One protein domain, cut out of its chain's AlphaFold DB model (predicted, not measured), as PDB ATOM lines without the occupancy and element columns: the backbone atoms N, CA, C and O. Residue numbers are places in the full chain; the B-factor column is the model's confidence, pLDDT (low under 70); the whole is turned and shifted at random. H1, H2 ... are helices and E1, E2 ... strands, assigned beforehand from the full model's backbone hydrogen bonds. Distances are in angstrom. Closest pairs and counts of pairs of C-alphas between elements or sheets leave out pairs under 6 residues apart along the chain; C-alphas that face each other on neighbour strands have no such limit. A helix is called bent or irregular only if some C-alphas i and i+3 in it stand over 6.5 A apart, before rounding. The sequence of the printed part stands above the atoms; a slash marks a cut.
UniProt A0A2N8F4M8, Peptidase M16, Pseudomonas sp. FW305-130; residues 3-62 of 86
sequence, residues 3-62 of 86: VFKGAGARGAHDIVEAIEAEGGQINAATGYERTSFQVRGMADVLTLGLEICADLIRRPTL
ATOM      1  N   VAL A   3     142.453 162.487 143.887       93.94
ATOM      2  CA  VAL A   3     142.525 163.951 144.072       93.94
ATOM      3  C   VAL A   3     141.912 164.430 145.392       93.94
ATOM      4  O   VAL A   3     142.357 165.429 145.934       93.94
ATOM      5  N   PHE A   4     140.953 163.690 145.956       94.56
ATOM      6  CA  PHE A   4     140.335 164.011 147.246       94.56
ATOM      7  C   PHE A   4     141.121 163.485 148.455       94.56
ATOM      8  O   PHE A   4     140.706 163.718 149.584       94.56
ATOM      9  N   LYS A   5     142.254 162.795 148.261       96.25
ATOM     10  CA  LYS A   5     143.111 162.332 149.372       96.25
ATOM     11  C   LYS A   5     143.976 163.448 149.971       96.25
ATOM     12  O   LYS A   5     144.638 163.248 150.984       96.25
ATOM     13  N   GLY A   6     143.947 164.628 149.364       97.25
ATOM     14  CA  GLY A   6     144.666 165.811 149.809       97.25
ATOM     15  C   GLY A   6     145.122 166.640 148.618       97.25
ATOM     16  O   GLY A   6     145.375 166.105 147.532       97.25
ATOM     17  N   ALA A   7     145.214 167.949 148.826       97.88
ATOM     18  CA  ALA A   7     145.655 168.891 147.814       97.88
ATOM     19  C   ALA A   7     146.169 170.191 148.436       97.88
ATOM     20  O   ALA A   7     145.642 170.684 149.437       97.88
ATOM     21  N   GLY A   8     147.203 170.766 147.822       96.94
ATOM     22  CA  GLY A   8     147.870 171.950 148.349       96.94
ATOM     23  C   GLY A   8     148.429 171.678 149.747       96.94
ATOM     24  O   GLY A   8     149.291 170.820 149.915       96.94
ATOM     25  N   ALA A   9     147.941 172.424 150.739       96.19
ATOM     26  CA  ALA A   9     148.304 172.247 152.147       96.19
ATOM     27  C   ALA A   9     147.242 171.490 152.969       96.19
ATOM     28  O   ALA A   9     147.429 171.316 154.170       96.19
ATOM     29  N   ARG A  10     146.126 171.077 152.351       97.75
ATOM     30  CA  ARG A  10     144.975 170.473 153.039       97.75
ATOM     31  C   ARG A  10     144.980 168.953 152.886       97.75
ATOM     32  O   ARG A  10     145.162 168.438 151.777       97.75
ATOM     33  N   GLY A  11     144.748 168.238 153.986       97.81
ATOM     34  CA  GLY A  11     144.466 166.807 153.962       97.81
ATOM     35  C   GLY A  11     143.065 166.506 153.422       97.81
ATOM     36  O   GLY A  11     142.251 167.405 153.223       97.81
ATOM     37  N   ALA A  12     142.770 165.223 153.192       95.81
ATOM     38  CA  ALA A  12     141.463 164.779 152.698       95.81
ATOM     39  C   ALA A  12     140.291 165.293 153.554       95.81
ATOM     40  O   ALA A  12     139.321 165.827 153.022       95.81
ATOM     41  N   HIS A  13     140.407 165.145 154.877       97.12
ATOM     42  CA  HIS A  13     139.392 165.583 155.834       97.12
ATOM     43  C   HIS A  13     139.222 167.104 155.807       97.12
ATOM     44  O   HIS A  13     138.109 167.592 155.649       97.12
ATOM     45  N   ASP A  14     140.334 167.841 155.853       97.94
ATOM     46  CA  ASP A  14     140.335 169.306 155.885       97.94
ATOM     47  C   ASP A  14     139.676 169.921 154.641       97.94
ATOM     48  O   ASP A  14     139.062 170.980 154.724       97.94
ATOM     49  N   ILE A  15     139.799 169.275 153.474       97.38
ATOM     50  CA  ILE A  15     139.137 169.723 152.238       97.38
ATOM     51  C   ILE A  15     137.615 169.675 152.389       97.38
ATOM     52  O   ILE A  15     136.935 170.625 152.001       97.38
ATOM     53  N   VAL A  16     137.084 168.569 152.914       96.19
ATOM     54  CA  VAL A  16     135.638 168.382 153.085       96.19
ATOM     55  C   VAL A  16     135.125 169.300 154.189       96.19
ATOM     56  O   VAL A  16     134.201 170.071 153.951       96.19
ATOM     57  N   GLU A  17     135.787 169.292 155.344       97.44
ATOM     58  CA  GLU A  17     135.408 170.093 156.508       97.44
ATOM     59  C   GLU A  17     135.400 171.594 156.194       97.44
ATOM     60  O   GLU A  17     134.445 172.282 156.543       97.44
ATOM     61  N   ALA A  18     136.409 172.104 155.476       97.06
ATOM     62  CA  ALA A  18     136.459 173.518 155.109       97.06
ATOM     63  C   ALA A  18     135.270 173.935 154.228       97.06
ATOM     64  O   ALA A  18     134.724 175.021 154.402       97.06
ATOM     65  N   ILE A  19     134.859 173.082 153.286       97.25
ATOM     66  CA  ILE A  19     133.712 173.359 152.416       97.25
ATOM     67  C   ILE A  19     132.390 173.241 153.186       97.25
ATOM     68  O   ILE A  19     131.525 174.104 153.040       97.25
ATOM     69  N   GLU A  20     132.227 172.200 154.004       96.44
ATOM     70  CA  GLU A  20     131.000 171.955 154.768       96.44
ATOM     71  C   GLU A  20     130.774 172.990 155.877       96.44
ATOM     72  O   GLU A  20     129.628 173.369 156.126       96.44
ATOM     73  N   ALA A  21     131.843 173.506 156.492       96.75
ATOM     74  CA  ALA A  21     131.769 174.569 157.495       96.75
ATOM     75  C   ALA A  21     131.114 175.853 156.951       96.75
ATOM     76  O   ALA A  21     130.418 176.550 157.687       96.75
ATOM     77  N   GLU A  22     131.267 176.121 155.652       96.19
ATOM     78  CA  GLU A  22     130.639 177.243 154.938       96.19
ATOM     79  C   GLU A  22     129.279 176.860 154.309       96.19
ATOM     80  O   GLU A  22     128.733 177.571 153.460       96.19
ATOM     81  N   GLY A  23     128.722 175.700 154.678       95.75
ATOM     82  CA  GLY A  23     127.470 175.174 154.127       95.75
ATOM     83  C   GLY A  23     127.573 174.749 152.659       95.75
ATOM     84  O   GLY A  23     126.560 174.686 151.955       95.75
ATOM     85  N   GLY A  24     128.790 174.504 152.171       96.81
ATOM     86  CA  GLY A  24     129.057 174.055 150.815       96.81
ATOM     87  C   GLY A  24     129.106 172.536 150.677       96.81
ATOM     88  O   GLY A  24     129.127 171.780 151.642       96.81
ATOM     89  N   GLN A  25     129.164 172.087 149.429       97.06
ATOM     90  CA  GLN A  25     129.383 170.698 149.046       97.06
ATOM     91  C   GLN A  25     130.403 170.642 147.920       97.06
ATOM     92  O   GLN A  25     130.372 171.474 147.010       97.06
ATOM     93  N   ILE A  26     131.269 169.634 147.947       96.25
ATOM     94  CA  ILE A  26     132.280 169.403 146.921       96.25
ATOM     95  C   ILE A  26     132.059 168.055 146.244       96.25
ATOM     96  O   ILE A  26     131.685 167.076 146.883       96.25
ATOM     97  N   ASN A  27     132.263 168.002 144.930       95.69
ATOM     98  CA  ASN A  27     132.167 166.763 144.174       95.69
ATOM     99  C   ASN A  27     133.066 166.805 142.929       95.69
ATOM    100  O   ASN A  27     133.483 167.873 142.474       95.69
ATOM    101  N   ALA A  28     133.349 165.640 142.358       95.88
ATOM    102  CA  ALA A  28     133.961 165.518 141.048       95.88
ATOM    103  C   ALA A  28     133.322 164.369 140.271       95.88
ATOM    104  O   ALA A  28     132.912 163.363 140.841       95.88
ATOM    105  N   ALA A  29     133.276 164.515 138.954       95.44
ATOM    106  CA  ALA A  29     132.761 163.498 138.052       95.44
ATOM    107  C   ALA A  29     133.661 163.399 136.826       95.44
ATOM    108  O   ALA A  29     134.256 164.390 136.396       95.44
ATOM    109  N   THR A  30     133.748 162.206 136.247       95.81
ATOM    110  CA  THR A  30     134.463 161.983 134.995       95.81
ATOM    111  C   THR A  30     133.594 161.183 134.039       95.81
ATOM    112  O   THR A  30     132.987 160.190 134.428       95.81
ATOM    113  N   GLY A  31     133.515 161.645 132.797       95.81
ATOM    114  CA  GLY A  31     132.914 160.926 131.679       95.81
ATOM    115  C   GLY A  31     133.930 160.736 130.555       95.81
ATOM    116  O   GLY A  31     135.116 161.005 130.732       95.81
ATOM    117  N   TYR A  32     133.454 160.316 129.385       96.31
ATOM    118  CA  TYR A  32     134.312 160.026 128.230       96.31
ATOM    119  C   TYR A  32     135.098 161.242 127.716       96.31
ATOM    120  O   TYR A  32     136.258 161.109 127.346       96.31
ATOM    121  N   GLU A  33     134.479 162.425 127.706       97.69
ATOM    122  CA  GLU A  33     135.058 163.630 127.085       97.69
ATOM    123  C   GLU A  33     135.342 164.759 128.080       97.69
ATOM    124  O   GLU A  33     135.942 165.775 127.730       97.69
ATOM    125  N   ARG A  34     134.873 164.628 129.326       96.62
ATOM    126  CA  ARG A  34     134.960 165.697 130.319       96.62
ATOM    127  C   ARG A  34     135.118 165.149 131.724       96.62
ATOM    128  O   ARG A  34     134.349 164.296 132.162       96.62
ATOM    129  N   THR A  35     136.034 165.767 132.453       96.38
ATOM    130  CA  THR A  35     136.150 165.663 133.906       96.38
ATOM    131  C   THR A  35     135.777 167.008 134.520       96.38
ATOM    132  O   THR A  35     136.186 168.058 134.026       96.38
ATOM    133  N   SER A  36     134.971 166.991 135.576       96.19
ATOM    134  CA  SER A  36     134.508 168.181 136.288       96.19
ATOM    135  C   SER A  36     134.833 168.086 137.769       96.19
ATOM    136  O   SER A  36     134.610 167.044 138.380       96.19
ATOM    137  N   PHE A  37     135.274 169.202 138.340       96.38
ATOM    138  CA  PHE A  37     135.435 169.425 139.773       96.38
ATOM    139  C   PHE A  37     134.529 170.590 140.145       96.38
ATOM    140  O   PHE A  37     134.545 171.614 139.459       96.38
ATOM    141  N   GLN A  38     133.703 170.425 141.170       95.62
ATOM    142  CA  GLN A  38     132.667 171.395 141.496       95.62
ATOM    143  C   GLN A  38     132.533 171.591 142.999       95.62
ATOM    144  O   GLN A  38     132.534 170.629 143.764       95.62
ATOM    145  N   VAL A  39     132.335 172.847 143.387       97.06
ATOM    146  CA  VAL A  39     131.859 173.242 144.711       97.06
ATOM    147  C   VAL A  39     130.527 173.959 144.525       97.06
ATOM    148  O   VAL A  39     130.374 174.766 143.607       97.06
ATOM    149  N   ARG A  40     129.549 173.650 145.374       96.75
ATOM    150  CA  ARG A  40     128.224 174.274 145.386       96.75
ATOM    151  C   ARG A  40     127.919 174.777 146.792       96.75
ATOM    152  O   ARG A  40     128.093 174.034 147.743       96.75
ATOM    153  N   GLY A  41     127.419 176.000 146.910       95.94
ATOM    154  CA  GLY A  41     126.983 176.598 148.173       95.94
ATOM    155  C   GLY A  41     126.502 178.032 147.956       95.94
ATOM    156  O   GLY A  41     126.310 178.453 146.811       95.94
ATOM    157  N   MET A  42     126.288 178.770 149.047       96.25
ATOM    158  CA  MET A  42     125.953 180.199 148.994       96.25
ATOM    159  C   MET A  42     127.176 181.041 148.603       96.25
ATOM    160  O   MET A  42     128.290 180.531 148.545       96.25
ATOM    161  N   ALA A  43     126.974 182.327 148.302       95.81
ATOM    162  CA  ALA A  43     128.026 183.207 147.776       95.81
ATOM    163  C   ALA A  43     129.309 183.214 148.628       95.81
ATOM    164  O   ALA A  43     130.405 183.307 148.074       95.81
ATOM    165  N   ASP A  44     129.167 183.040 149.941       94.00
ATOM    166  CA  ASP A  44     130.267 183.023 150.905       94.00
ATOM    167  C   ASP A  44     131.277 181.887 150.640       94.00
ATOM    168  O   ASP A  44     132.477 182.068 150.848       94.00
ATOM    169  N   VAL A  45     130.846 180.763 150.045       96.69
ATOM    170  CA  VAL A  45     131.741 179.635 149.719       96.69
ATOM    171  C   VAL A  45     132.594 179.878 148.470       96.69
ATOM    172  O   VAL A  45     133.537 179.132 148.222       96.69
ATOM    173  N   LEU A  46     132.273 180.876 147.636       95.25
ATOM    174  CA  LEU A  46     132.825 180.985 146.279       95.25
ATOM    175  C   LEU A  46     134.356 181.079 146.265       95.25
ATOM    176  O   LEU A  46     135.010 180.369 145.500       95.25
ATOM    177  N   THR A  47     134.923 181.942 147.111       97.00
ATOM    178  CA  THR A  47     136.374 182.164 147.176       97.00
ATOM    179  C   THR A  47     137.101 180.898 147.625       97.00
ATOM    180  O   THR A  47     138.031 180.453 146.950       97.00
ATOM    181  N   LEU A  48     136.636 180.281 148.715       97.44
ATOM    182  CA  LEU A  48     137.205 179.043 149.248       97.44
ATOM    183  C   LEU A  48     137.057 177.882 148.255       97.44
ATOM    184  O   LEU A  48     138.003 177.132 148.015       97.44
ATOM    185  N   GLY A  49     135.883 177.754 147.640       97.31
ATOM    186  CA  GLY A  49     135.592 176.718 146.660       97.31
ATOM    187  C   GLY A  49     136.482 176.811 145.426       97.31
ATOM    188  O   GLY A  49     136.976 175.789 144.950       97.31
ATOM    189  N   LEU A  50     136.744 178.024 144.930       97.31
ATOM    190  CA  LEU A  50     137.663 178.236 143.813       97.31
ATOM    191  C   LEU A  50     139.103 177.860 144.184       97.31
ATOM    192  O   LEU A  50     139.776 177.202 143.390       97.31
ATOM    193  N   GLU A  51     139.562 178.246 145.375       97.81
ATOM    194  CA  GLU A  51     140.892 177.892 145.879       97.81
ATOM    195  C   GLU A  51     141.062 176.369 145.973       97.81
ATOM    196  O   GLU A  51     142.018 175.813 145.428       97.81
ATOM    197  N   ILE A  52     140.102 175.681 146.595       97.75
ATOM    198  CA  ILE A  52     140.136 174.226 146.758       97.75
ATOM    199  C   ILE A  52     140.076 173.521 145.399       97.75
ATOM    200  O   ILE A  52     140.880 172.625 145.145       97.75
ATOM    201  N   CYS A  53     139.199 173.942 144.483       97.75
ATOM    202  CA  CYS A  53     139.165 173.391 143.126       97.75
ATOM    203  C   CYS A  53     140.499 173.585 142.388       97.75
ATOM    204  O   CYS A  53     140.971 172.664 141.716       97.75
ATOM    205  N   ALA A  54     141.131 174.756 142.516       97.81
ATOM    206  CA  ALA A  54     142.434 175.012 141.908       97.81
ATOM    207  C   ALA A  54     143.520 174.088 142.482       97.81
ATOM    208  O   ALA A  54     144.346 173.576 141.723       97.81
ATOM    209  N   ASP A  55     143.492 173.825 143.788       98.12
ATOM    210  CA  ASP A  55     144.428 172.915 144.446       98.12
ATOM    211  C   ASP A  55     144.227 171.462 144.042       98.12
ATOM    212  O   ASP A  55     145.205 170.800 143.696       98.12
ATOM    213  N   LEU A  56     142.983 170.983 143.994       97.44
ATOM    214  CA  LEU A  56     142.664 169.628 143.532       97.44
ATOM    215  C   LEU A  56     143.214 169.356 142.125       97.44
ATOM    216  O   LEU A  56     143.683 168.255 141.842       97.44
ATOM    217  N   ILE A  57     143.176 170.366 141.251       96.38
ATOM    218  CA  ILE A  57     143.629 170.251 139.861       96.38
ATOM    219  C   ILE A  57     145.150 170.400 139.749       96.38
ATOM    220  O   ILE A  57     145.787 169.686 138.975       96.38
ATOM    221  N   ARG A  58     145.750 171.356 140.468       97.44
ATOM    222  CA  ARG A  58     147.147 171.767 140.241       97.44
ATOM    223  C   ARG A  58     148.145 171.158 141.216       97.44
ATOM    224  O   ARG A  58     149.331 171.119 140.899       97.44
ATOM    225  N   ARG A  59     147.702 170.778 142.415       97.94
ATOM    226  CA  ARG A  59     148.558 170.367 143.537       97.94
ATOM    227  C   ARG A  59     147.993 169.163 144.316       97.94
ATOM    228  O   ARG A  59     147.997 169.224 145.545       97.94
ATOM    229  N   PRO A  60     147.499 168.086 143.674       97.44
ATOM    230  CA  PRO A  60     147.024 166.917 144.412       97.44
ATOM    231  C   PRO A  60     148.194 166.174 145.079       97.44
ATOM    232  O   PRO A  60     149.272 166.065 144.498       97.44
ATOM    233  N   THR A  61     147.974 165.624 146.275       97.25
ATOM    234  CA  THR A  61     149.024 164.935 147.049       97.25
ATOM    235  C   THR A  61     149.459 163.615 146.406       97.25
ATOM    236  O   THR A  61     150.650 163.336 146.321       97.25
ATOM    237  N   LEU A  62     148.495 162.802 145.950       96.25
ATOM    238  CA  LEU A  62     148.721 161.519 145.262       96.25
ATOM    239  C   LEU A  62     149.712 160.572 145.976       96.25
ATOM    240  O   LEU A  62     150.573 159.967 145.336       96.25
TER     241      LEU A  62
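Overview. This is residues 3 to 62 of the 86 residues of the protein "Peptidase M16" of Pseudomonas sp. FW305-130 (UniProt A0A2N8F4M8). Two helices, H1 and H2, lie side by side and run opposite ways, and both pack on a long two-stranded hairpin made of E1 and E2, H1 chiefly on E1 and H2 chiefly on E2. The tip of the hairpin, residues 30 to 35, sticks out free of the body, while the first and last printed residues come back near each other. The printed part has 60 residues, with two named helices and two named strands in the order H1, E1, E2, H2, and its sheet has the order E1, E2, antiparallel. The class is mixed, helices and strands. The whole is compact, with a radius of gyration of the C-alphas of 11.1 A, and the C-alphas span 32 by 22 by 15 A along their three main axes.

Arrangement. Before the first named element there is a short pairing, residues 6 to 7 with residues 10 to 11, antiparallel. H1, residues 12 to 21, comes next, and a tight link of 3 residues joins it to E1, residues 25 to 30. The closest C-alphas of H1 and E1 are those of Ile 19 and Gln 25, 6.1 A apart, and 4 pairs of their C-alphas are within 8 A. A tight link of 4 residues then joins E1 to E2, residues 35 to 40. E1 and E2 are a hairpin of antiparallel neighbour strands, with 167 degrees between their N-to-C directions. Their C-alphas 26 and 39 face each other at 4.4 A, and C-alphas 30 and 35 face each other at 4.2 A. Across this pair, N 25 and O 40 are within hydrogen-bond range at 2.8 A, and so are N 38 and O 27 at 2.9 A. H1 has 1 pair of C-alphas within 8 A of E2, those of Ile 19 and Val 39, 7.9 A apart. A tight link of 2 residues joins E2 to H2, residues 43 to 58. The closest C-alphas of E2 and H2 are those of Val 39 and Gly 49, 5.5 A apart, and 8 pairs are within 8 A. E1 and H2 are near each other, with 8 pairs of C-alphas within 10 A. H1 and H2 touch at a shallow tilt of 15 degrees and run opposite ways; their closest C-alphas are those of Ile 19 and Gly 49, 6.9 A apart, and H2 touches H1 with residues 45 to 52 alone. In H1, 5 of 6 O i to N i+4 pairs are within hydrogen-bond range, and in H2, 10 of 12.

Along the chain. H1 runs from Ala 12, with its C-alpha at (141.463, 164.779, 152.698), to Ala 21, and measures 14.6 A from first to last C-alpha. E1, Gln 25 to Thr 30, measures 17.3 A and begins with C-alpha 25 at (129.383, 170.698, 149.046). E2, Thr 35 to Arg 40, measures 16.4 A. H2, Ala 43 to Arg 58, is the longest helix, 23.5 A from end to end, with C-alpha 58 at (147.147, 171.767, 140.241). H2 is irregular: C-alphas 44 and 47 are 7.2 A apart, against about 5 A in a regular helix, and its line is a rough one.

Size, cuts and confidence. The two C-alphas farthest apart are those of Ala 21 and Tyr 32, 32.8 A, while the first and last printed C-alphas, those of Val 3 and Leu 62, are 6.8 A apart. The outline is rounded, and residues 30 to 35 stand free. The printed part runs from residue 3 to residue 62 with no cut, within a full chain of 86 residues. The three links between named elements are tight, and no link is long. The mean pLDDT of the printed part is 96.7 in this predicted model, and no printed residue is under 70.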